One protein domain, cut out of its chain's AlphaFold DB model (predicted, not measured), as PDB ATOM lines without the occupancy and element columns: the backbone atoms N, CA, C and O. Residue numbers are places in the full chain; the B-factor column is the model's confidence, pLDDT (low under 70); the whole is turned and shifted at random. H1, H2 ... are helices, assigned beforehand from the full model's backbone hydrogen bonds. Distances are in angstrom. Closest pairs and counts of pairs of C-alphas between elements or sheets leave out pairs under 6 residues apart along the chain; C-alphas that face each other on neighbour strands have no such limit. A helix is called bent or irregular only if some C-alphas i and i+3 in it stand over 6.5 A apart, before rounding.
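AT A GLANCE: This is residues 288 to 308 and 318 to 363 of the 699 residues of an uncharacterized protein of Ustilago bromivora (UniProt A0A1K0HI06). What does the model look like? It is four helices with few contacts between them: H2 stands in the middle, with the long H1 on one side and a corner made by H3 and H4 on the other. After H2 the stretch of residues 332 to 340 folds back to H3, which is turned across the line of H2, and H4 then heads off from H3 in a new direction. What are its make-up and size? The printed part has 67 residues with four named helices, in the order H1, H2, H3, H4, and no named strand, and its class is all helix. It is compact, with a radius of gyration of the C-alphas of 12.4 A, and only just elongated, with spans of 38 by 25 by 24 A.

IN THESE COORDINATES: Where does the first helix lie? H1 is residues 288 to 308, 29.9 A from first to last C-alpha, and begins with C-alpha 288 at (-1.060, -39.602, -31.684). Which helices follow? H2 is residues 318 to 331, 20.1 A long, with C-alpha 318 at (0.382, -17.219, -8.341); it is neither bent nor irregular, but only just: C-alphas 323 and 326 are 6.2 A apart. H3 is residues 341 to 347, 10.0 A long. Where does the last helix end? H4, residues 350 to 363, is 19.9 A long and ends with C-alpha 363 at (-5.545, -37.660, -4.953). It is irregular: C-alphas 351 and 354 are 7.4 A apart.

HOW THE PARTS SIT: How does H1 stand to H2? They touch, H1 with residues 297 to 304 alone, and the closest C-alphas, of Leu 300 and Cys 328, are 6.8 A apart. They run opposite ways at a steep tilt of 47 degrees. How does H3 stand to its neighbours? H2, with residues 322 to 326 alone, and H3 only just touch, with 3 pairs of C-alphas within 8 A, the closest being Asp 322 and Gln 345 at 7.5 A; their lines are about perpendicular at 88 degrees. H3 and H4, the latter with residues 352 to 356 alone, only just touch, with 3 pairs of C-alphas within 8 A, and touch only at the corner; the closest C-alphas are those of Ile 347 and Leu 356, 7.6 A apart, and their lines are about perpendicular at 86 degrees. Which helices are apart? H1 is apart from H3 and from H4, and H2 is apart from H4. Are the backbones helical throughout? Every O i to N i+4 pair is within hydrogen-bond range in H3; H1 has 16 of 17, H2 9 of 10 and H4 8 of 10.

THE WHOLE: How far does it reach? The two C-alphas farthest apart are those of Val 288 and Val 351, 39.2 A. Is the printed part cut? Residues 309 to 317 are not printed, and C-alphas 308 and 318 are 17.2 A apart across the cut, on the link from H1 to H2. Of the links printed whole, H2 to H3 is short and H3 to H4 is tight. Where is confidence low? Residues 288 to 297, 299 to 308 and 318 have pLDDT under 70; the mean of the printed part is 79.5.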
ATOM      1  N   VAL A 288      -1.481 -41.016 -31.605       45.72
ATOM      2  CA  VAL A 288      -1.060 -39.602 -31.684       45.72
ATOM      3  C   VAL A 288      -1.291 -38.871 -30.350       45.72
ATOM      4  O   VAL A 288      -0.459 -38.060 -29.948       45.72
ATOM      5  N   PHE A 289      -2.348 -39.212 -29.600       45.38
ATOM      6  CA  PHE A 289      -2.560 -38.698 -28.237       45.38
ATOM      7  C   PHE A 289      -1.510 -39.195 -27.231       45.38
ATOM      8  O   PHE A 289      -1.206 -38.497 -26.260       45.38
ATOM      9  N   LEU A 290      -0.951 -40.390 -27.447       49.97
ATOM     10  CA  LEU A 290       0.070 -40.970 -26.577       49.97
ATOM     11  C   LEU A 290       1.424 -40.270 -26.713       49.97
ATOM     12  O   LEU A 290       2.064 -40.047 -25.691       49.97
ATOM     13  N   ASP A 291       1.852 -39.867 -27.910       50.78
ATOM     14  CA  ASP A 291       3.185 -39.267 -28.100       50.78
ATOM     15  C   ASP A 291       3.261 -37.824 -27.551       50.78
ATOM     16  O   ASP A 291       4.168 -37.459 -26.793       50.78
ATOM     17  N   GLU A 292       2.220 -37.020 -27.796       54.38
ATOM     18  CA  GLU A 292       2.081 -35.682 -27.202       54.38
ATOM     19  C   GLU A 292       1.773 -35.760 -25.691       54.38
ATOM     20  O   GLU A 292       2.235 -34.938 -24.884       54.38
ATOM     21  N   GLY A 293       1.066 -36.819 -25.283       59.06
ATOM     22  CA  GLY A 293       0.838 -37.187 -23.891       59.06
ATOM     23  C   GLY A 293       2.138 -37.497 -23.153       59.06
ATOM     24  O   GLY A 293       2.379 -36.913 -22.101       59.06
ATOM     25  N   ILE A 294       3.020 -38.336 -23.702       64.69
ATOM     26  CA  ILE A 294       4.283 -38.749 -23.066       64.69
ATOM     27  C   ILE A 294       5.215 -37.553 -22.860       64.69
ATOM     28  O   ILE A 294       5.767 -37.399 -21.770       64.69
ATOM     29  N   SER A 295       5.346 -36.652 -23.836       65.12
ATOM     30  CA  SER A 295       6.132 -35.420 -23.664       65.12
ATOM     31  C   SER A 295       5.559 -34.524 -22.556       65.12
ATOM     32  O   SER A 295       6.294 -34.011 -21.701       65.12
ATOM     33  N   THR A 296       4.230 -34.405 -22.491       68.31
ATOM     34  CA  THR A 296       3.531 -33.676 -21.424       68.31
ATOM     35  C   THR A 296       3.745 -34.338 -20.061       68.31
ATOM     36  O   THR A 296       3.998 -33.641 -19.079       68.31
ATOM     37  N   ILE A 297       3.726 -35.671 -20.004       64.69
ATOM     38  CA  ILE A 297       3.955 -36.487 -18.806       64.69
ATOM     39  C   ILE A 297       5.396 -36.348 -18.322       64.69
ATOM     40  O   ILE A 297       5.613 -36.075 -17.149       64.69
ATOM     41  N   ILE A 298       6.390 -36.449 -19.204       70.88
ATOM     42  CA  ILE A 298       7.805 -36.251 -18.859       70.88
ATOM     43  C   ILE A 298       8.031 -34.821 -18.359       70.88
ATOM     44  O   ILE A 298       8.728 -34.608 -17.365       70.88
ATOM     45  N   THR A 299       7.419 -33.829 -19.010       68.62
ATOM     46  CA  THR A 299       7.495 -32.422 -18.591       68.62
ATOM     47  C   THR A 299       6.838 -32.214 -17.228       68.62
ATOM     48  O   THR A 299       7.366 -31.482 -16.390       68.62
ATOM     49  N   LEU A 300       5.717 -32.887 -16.977       66.06
ATOM     50  CA  LEU A 300       5.018 -32.885 -15.701       66.06
ATOM     51  C   LEU A 300       5.820 -33.559 -14.601       66.06
ATOM     52  O   LEU A 300       5.984 -32.949 -13.555       66.06
ATOM     53  N   ILE A 301       6.385 -34.740 -14.845       66.38
ATOM     54  CA  ILE A 301       7.248 -35.454 -13.899       66.38
ATOM     55  C   ILE A 301       8.466 -34.595 -13.560       66.38
ATOM     56  O   ILE A 301       8.752 -34.389 -12.385       66.38
ATOM     57  N   LYS A 302       9.139 -33.995 -14.551       69.44
ATOM     58  CA  LYS A 302      10.266 -33.074 -14.310       69.44
ATOM     59  C   LYS A 302       9.853 -31.865 -13.471       69.44
ATOM     60  O   LYS A 302      10.577 -31.474 -12.557       69.44
ATOM     61  N   LYS A 303       8.686 -31.276 -13.755       65.00
ATOM     62  CA  LYS A 303       8.139 -30.171 -12.958       65.00
ATOM     63  C   LYS A 303       7.718 -30.618 -11.555       65.00
ATOM     64  O   LYS A 303       7.887 -29.840 -10.629       65.00
ATOM     65  N   LEU A 304       7.224 -31.843 -11.393       60.41
ATOM     66  CA  LEU A 304       6.729 -32.404 -10.135       60.41
ATOM     67  C   LEU A 304       7.883 -32.797  -9.216       60.41
ATOM     68  O   LEU A 304       7.860 -32.446  -8.046       60.41
ATOM     69  N   VAL A 305       8.951 -33.376  -9.767       62.31
ATOM     70  CA  VAL A 305      10.231 -33.589  -9.073       62.31
ATOM     71  C   VAL A 305      10.851 -32.249  -8.663       62.31
ATOM     72  O   VAL A 305      11.288 -32.089  -7.525       62.31
ATOM     73  N   LYS A 306      10.834 -31.243  -9.549       65.44
ATOM     74  CA  LYS A 306      11.321 -29.892  -9.226       65.44
ATOM     75  C   LYS A 306      10.469 -29.195  -8.158       65.44
ATOM     76  O   LYS A 306      11.020 -28.533  -7.282       65.44
ATOM     77  N   TRP A 307       9.150 -29.371  -8.197       62.81
ATOM     78  CA  TRP A 307       8.213 -28.885  -7.183       62.81
ATOM     79  C   TRP A 307       8.447 -29.574  -5.831       62.81
ATOM     80  O   TRP A 307       8.603 -28.913  -4.812       62.81
ATOM     81  N   GLN A 308       8.599 -30.898  -5.826       56.34
ATOM     82  CA  GLN A 308       8.860 -31.683  -4.620       56.34
ATOM     83  C   GLN A 308      10.224 -31.350  -3.992       56.34
ATOM     84  O   GLN A 308      10.367 -31.404  -2.772       56.34
ATOM     85  N   SER A 318       1.560 -16.430  -7.937       65.94
ATOM     86  CA  SER A 318       0.382 -17.219  -8.341       65.94
ATOM     87  C   SER A 318       0.605 -17.902  -9.694       65.94
ATOM     88  O   SER A 318       0.240 -19.061  -9.866       65.94
ATOM     89  N   LYS A 319       1.332 -17.227 -10.591       76.06
ATOM     90  CA  LYS A 319       1.648 -17.686 -11.945       76.06
ATOM     91  C   LYS A 319       2.404 -19.018 -11.979       76.06
ATOM     92  O   LYS A 319       2.112 -19.863 -12.825       76.06
ATOM     93  N   ASP A 320       3.339 -19.232 -11.054       75.62
ATOM     94  CA  ASP A 320       4.097 -20.489 -10.978       75.62
ATOM     95  C   ASP A 320       3.232 -21.648 -10.460       75.62
ATOM     96  O   ASP A 320       3.364 -22.783 -10.928       75.62
ATOM     97  N   ARG A 321       2.288 -21.361  -9.550       76.56
ATOM     98  CA  ARG A 321       1.310 -22.349  -9.058       76.56
ATOM     99  C   ARG A 321       0.362 -22.781 -10.169       76.56
ATOM    100  O   ARG A 321       0.135 -23.980 -10.340       76.56
ATOM    101  N   ASP A 322      -0.129 -21.830 -10.963       82.50
ATOM    102  CA  ASP A 322      -1.025 -22.095 -12.094       82.50
ATOM    103  C   ASP A 322      -0.381 -23.027 -13.122       82.50
ATOM    104  O   ASP A 322      -0.984 -24.012 -13.559       82.50
ATOM    105  N   ALA A 323       0.866 -22.716 -13.490       83.38
ATOM    106  CA  ALA A 323       1.617 -23.408 -14.530       83.38
ATOM    107  C   ALA A 323       1.994 -24.850 -14.157       83.38
ATOM    108  O   ALA A 323       2.398 -25.626 -15.035       83.38
ATOM    109  N   PHE A 324       1.887 -25.202 -12.874       84.19
ATOM    110  CA  PHE A 324       2.183 -26.531 -12.359       84.19
ATOM    111  C   PHE A 324       0.925 -27.332 -12.010       84.19
ATOM    112  O   PHE A 324       0.764 -28.455 -12.492       84.19
ATOM    113  N   LEU A 325       0.013 -26.762 -11.217       88.44
ATOM    114  CA  LEU A 325      -1.153 -27.493 -10.719       88.44
ATOM    115  C   LEU A 325      -2.151 -27.814 -11.838       88.44
ATOM    116  O   LEU A 325      -2.686 -28.920 -11.859       88.44
ATOM    117  N   LYS A 326      -2.359 -26.908 -12.807       89.62
ATOM    118  CA  LYS A 326      -3.332 -27.141 -13.888       89.62
ATOM    119  C   LYS A 326      -2.949 -28.335 -14.768       89.62
ATOM    120  O   LYS A 326      -3.794 -29.208 -14.976       89.62
ATOM    121  N   PRO A 327      -1.693 -28.450 -15.247       88.69
ATOM    122  CA  PRO A 327      -1.261 -29.651 -15.951       88.69
ATOM    123  C   PRO A 327      -1.324 -30.921 -15.089       88.69
ATOM    124  O   PRO A 327      -1.682 -31.969 -15.614       88.69
ATOM    125  N   CYS A 328      -1.042 -30.848 -13.780       87.00
ATOM    126  CA  CYS A 328      -1.137 -32.016 -12.893       87.00
ATOM    127  C   CYS A 328      -2.579 -32.515 -12.761       87.00
ATOM    128  O   CYS A 328      -2.827 -33.712 -12.879       87.00
ATOM    129  N   PHE A 329      -3.538 -31.604 -12.582       91.31
ATOM    130  CA  PHE A 329      -4.962 -31.940 -12.525       91.31
ATOM    131  C   PHE A 329      -5.455 -32.492 -13.863       91.31
ATOM    132  O   PHE A 329      -6.247 -33.430 -13.878       91.31
ATOM    133  N   ARG A 330      -4.944 -31.968 -14.987       92.25
ATOM    134  CA  ARG A 330      -5.221 -32.516 -16.323       92.25
ATOM    135  C   ARG A 330      -4.675 -33.933 -16.489       92.25
ATOM    136  O   ARG A 330      -5.382 -34.777 -17.020       92.25
ATOM    137  N   PHE A 331      -3.451 -34.195 -16.037       88.50
ATOM    138  CA  PHE A 331      -2.824 -35.514 -16.140       88.50
ATOM    139  C   PHE A 331      -3.494 -36.565 -15.253       88.50
ATOM    140  O   PHE A 331      -3.753 -37.674 -15.705       88.50
ATOM    141  N   LEU A 332      -3.825 -36.202 -14.014       90.50
ATOM    142  CA  LEU A 332      -4.551 -37.065 -13.079       90.50
ATOM    143  C   LEU A 332      -6.056 -37.144 -13.386       90.50
ATOM    144  O   LEU A 332      -6.794 -37.795 -12.651       90.50
ATOM    145  N   CYS A 333      -6.519 -36.463 -14.442       91.69
ATOM    146  CA  CYS A 333      -7.924 -36.367 -14.831       91.69
ATOM    147  C   CYS A 333      -8.851 -35.910 -13.684       91.69
ATOM    148  O   CYS A 333     -10.005 -36.329 -13.606       91.69
ATOM    149  N   VAL A 334      -8.364 -35.034 -12.796       91.69
ATOM    150  CA  VAL A 334      -9.128 -34.520 -11.648       91.69
ATOM    151  C   VAL A 334     -10.196 -33.543 -12.145       91.69
ATOM    152  O   VAL A 334      -9.840 -32.573 -12.822       91.69
ATOM    153  N   PRO A 335     -11.488 -33.738 -11.815       86.62
ATOM    154  CA  PRO A 335     -12.563 -32.837 -12.225       86.62
ATOM    155  C   PRO A 335     -12.211 -31.366 -11.972       86.62
ATOM    156  O   PRO A 335     -11.718 -31.008 -10.905       86.62
ATOM    157  N   GLY A 336     -12.426 -30.519 -12.983       83.94
ATOM    158  CA  GLY A 336     -12.011 -29.110 -12.965       83.94
ATOM    159  C   GLY A 336     -10.771 -28.789 -13.806       83.94
ATOM    160  O   GLY A 336     -10.459 -27.618 -13.985       83.94
ATOM    161  N   TYR A 337     -10.091 -29.773 -14.411       85.88
ATOM    162  CA  TYR A 337      -8.967 -29.490 -15.323       85.88
ATOM    163  C   TYR A 337      -9.373 -28.758 -16.618       85.88
ATOM    164  O   TYR A 337      -8.556 -28.050 -17.213       85.88
ATOM    165  N   HIS A 338     -10.638 -28.900 -17.031       88.62
ATOM    166  CA  HIS A 338     -11.249 -28.155 -18.142       88.62
ATOM    167  C   HIS A 338     -11.638 -26.721 -17.776       88.62
ATOM    168  O   HIS A 338     -12.106 -25.987 -18.643       88.62
ATOM    169  N   ALA A 339     -11.441 -26.309 -16.518       91.25
ATOM    170  CA  ALA A 339     -11.690 -24.942 -16.093       91.25
ATOM    171  C   ALA A 339     -10.932 -23.964 -16.999       91.25
ATOM    172  O   ALA A 339      -9.733 -24.117 -17.293       91.25
ATOM    173  N   SER A 340     -11.630 -22.927 -17.432       92.81
ATOM    174  CA  SER A 340     -11.041 -21.781 -18.110       92.81
ATOM    175  C   SER A 340      -9.942 -21.141 -17.246       92.81
ATOM    176  O   SER A 340      -9.800 -21.416 -16.054       92.81
ATOM    177  N   SER A 341      -9.091 -20.302 -17.846       89.94
ATOM    178  CA  SER A 341      -7.977 -19.681 -17.108       89.94
ATOM    179  C   SER A 341      -8.457 -18.902 -15.875       89.94
ATOM    180  O   SER A 341      -7.842 -18.989 -14.819       89.94
ATOM    181  N   TRP A 342      -9.592 -18.203 -15.974       90.69
ATOM    182  CA  TRP A 342     -10.147 -17.416 -14.872       90.69
ATOM    183  C   TRP A 342     -10.815 -18.283 -13.792       90.69
ATOM    184  O   TRP A 342     -10.640 -18.000 -12.610       90.69
ATOM    185  N   GLU A 343     -11.510 -19.366 -14.157       92.81
ATOM    186  CA  GLU A 343     -12.060 -20.334 -13.187       92.81
ATOM    187  C   GLU A 343     -10.936 -21.018 -12.416       92.81
ATOM    188  O   GLU A 343     -11.029 -21.211 -11.209       92.81
ATOM    189  N   TRP A 344      -9.836 -21.327 -13.102       91.81
ATOM    190  CA  TRP A 344      -8.653 -21.892 -12.471       91.81
ATOM    191  C   TRP A 344      -8.007 -20.921 -11.471       91.81
ATOM    192  O   TRP A 344      -7.664 -21.325 -10.363       91.81
ATOM    193  N   GLN A 345      -7.918 -19.628 -11.809       90.88
ATOM    194  CA  GLN A 345      -7.489 -18.586 -10.862       90.88
ATOM    195  C   GLN A 345      -8.429 -18.481  -9.657       90.88
ATOM    196  O   GLN A 345      -7.972 -18.285  -8.533       90.88
ATOM    197  N   ALA A 346      -9.739 -18.632  -9.874       90.75
ATOM    198  CA  ALA A 346     -10.715 -18.643  -8.792       90.75
ATOM    199  C   ALA A 346     -10.524 -19.867  -7.881       90.75
ATOM    200  O   ALA A 346     -10.519 -19.711  -6.663       90.75
ATOM    201  N   ILE A 347     -10.278 -21.056  -8.445       89.44
ATOM    202  CA  ILE A 347      -9.966 -22.285  -7.691       89.44
ATOM    203  C   ILE A 347      -8.682 -22.122  -6.864       89.44
ATOM    204  O   ILE A 347      -8.616 -22.593  -5.730       89.44
ATOM    205  N   LEU A 348      -7.674 -21.429  -7.400       90.06
ATOM    206  CA  LEU A 348      -6.406 -21.157  -6.711       90.06
ATOM    207  C   LEU A 348      -6.451 -19.958  -5.758       90.06
ATOM    208  O   LEU A 348      -5.446 -19.636  -5.118       90.06
ATOM    209  N   HIS A 349      -7.604 -19.303  -5.628       90.44
ATOM    210  CA  HIS A 349      -7.774 -18.201  -4.700       90.44
ATOM    211  C   HIS A 349      -7.556 -18.665  -3.251       90.44
ATOM    212  O   HIS A 349      -7.972 -19.755  -2.858       90.44
ATOM    213  N   LEU A 350      -6.952 -17.806  -2.422       89.00
ATOM    214  CA  LEU A 350      -6.554 -18.131  -1.042       89.00
ATOM    215  C   LEU A 350      -7.714 -18.672  -0.184       89.00
ATOM    216  O   LEU A 350      -7.511 -19.503   0.694       89.00
ATOM    217  N   VAL A 351      -8.937 -18.218  -0.471       91.81
ATOM    218  CA  VAL A 351     -10.173 -18.638   0.214       91.81
ATOM    219  C   VAL A 351     -10.517 -20.108  -0.059       91.81
ATOM    220  O   VAL A 351     -11.055 -20.782   0.815       91.81
ATOM    221  N   LEU A 352     -10.185 -20.622  -1.244       89.44
ATOM    222  CA  LEU A 352     -10.434 -22.008  -1.657       89.44
ATOM    223  C   LEU A 352      -9.249 -22.939  -1.361       89.44
ATOM    224  O   LEU A 352      -9.367 -24.151  -1.544       89.44
ATOM    225  N   ALA A 353      -8.138 -22.414  -0.832       86.88
ATOM    226  CA  ALA A 353      -6.957 -23.205  -0.489       86.88
ATOM    227  C   ALA A 353      -7.255 -24.414   0.427       86.88
ATOM    228  O   ALA A 353      -6.730 -25.489   0.142       86.88
ATOM    229  N   PRO A 354      -8.119 -24.332   1.464       90.94
ATOM    230  CA  PRO A 354      -8.453 -25.503   2.282       90.94
ATOM    231  C   PRO A 354      -9.157 -26.611   1.489       90.94
ATOM    232  O   PRO A 354      -8.845 -27.786   1.664       90.94
ATOM    233  N   ALA A 355     -10.074 -26.246   0.586       90.19
ATOM    234  CA  ALA A 355     -10.771 -27.201  -0.272       90.19
ATOM    235  C   ALA A 355      -9.806 -27.853  -1.272       90.19
ATOM    236  O   ALA A 355      -9.841 -29.068  -1.463       90.19
ATOM    237  N   LEU A 356      -8.892 -27.061  -1.840       88.38
ATOM    238  CA  LEU A 356      -7.827 -27.566  -2.700       88.38
ATOM    239  C   LEU A 356      -6.934 -28.562  -1.950       88.38
ATOM    240  O   LEU A 356      -6.673 -29.640  -2.470       88.38
ATOM    241  N   VAL A 357      -6.534 -28.256  -0.711       87.94
ATOM    242  CA  VAL A 357      -5.754 -29.172   0.141       87.94
ATOM    243  C   VAL A 357      -6.521 -30.467   0.418       87.94
ATOM    244  O   VAL A 357      -5.918 -31.538   0.375       87.94
ATOM    245  N   CYS A 358      -7.833 -30.403   0.666       91.06
ATOM    246  CA  CYS A 358      -8.660 -31.601   0.830       91.06
ATOM    247  C   CYS A 358      -8.629 -32.480  -0.424       91.06
ATOM    248  O   CYS A 358      -8.310 -33.662  -0.316       91.06
ATOM    249  N   VAL A 359      -8.871 -31.900  -1.605       90.25
ATOM    250  CA  VAL A 359      -8.801 -32.630  -2.882       90.25
ATOM    251  C   VAL A 359      -7.398 -33.196  -3.103       90.25
ATOM    252  O   VAL A 359      -7.261 -34.370  -3.441       90.25
ATOM    253  N   SER A 360      -6.350 -32.410  -2.842       88.38
ATOM    254  CA  SER A 360      -4.952 -32.841  -2.951       88.38
ATOM    255  C   SER A 360      -4.618 -34.030  -2.045       88.38
ATOM    256  O   SER A 360      -3.888 -34.922  -2.468       88.38
ATOM    257  N   ARG A 361      -5.180 -34.088  -0.831       88.44
ATOM    258  CA  ARG A 361      -5.030 -35.236   0.083       88.44
ATOM    259  C   ARG A 361      -5.792 -36.473  -0.378       88.44
ATOM    260  O   ARG A 361      -5.414 -37.579  -0.015       88.44
ATOM    261  N   THR A 362      -6.869 -36.304  -1.143       92.88
ATOM    262  CA  THR A 362      -7.615 -37.432  -1.715       92.88
ATOM    263  C   THR A 362      -6.879 -38.042  -2.906       92.88
ATOM    264  O   THR A 362      -6.892 -39.257  -3.070       92.88
ATOM    265  N   ILE A 363      -6.234 -37.213  -3.731       91.25
ATOM    266  CA  ILE A 363      -5.545 -37.660  -4.953       91.25
ATOM    267  C   ILE A 363      -4.097 -38.107  -4.718       91.25
ATOM    268  O   ILE A 363      -3.543 -38.807  -5.561       91.25
TER     269      ILE A 363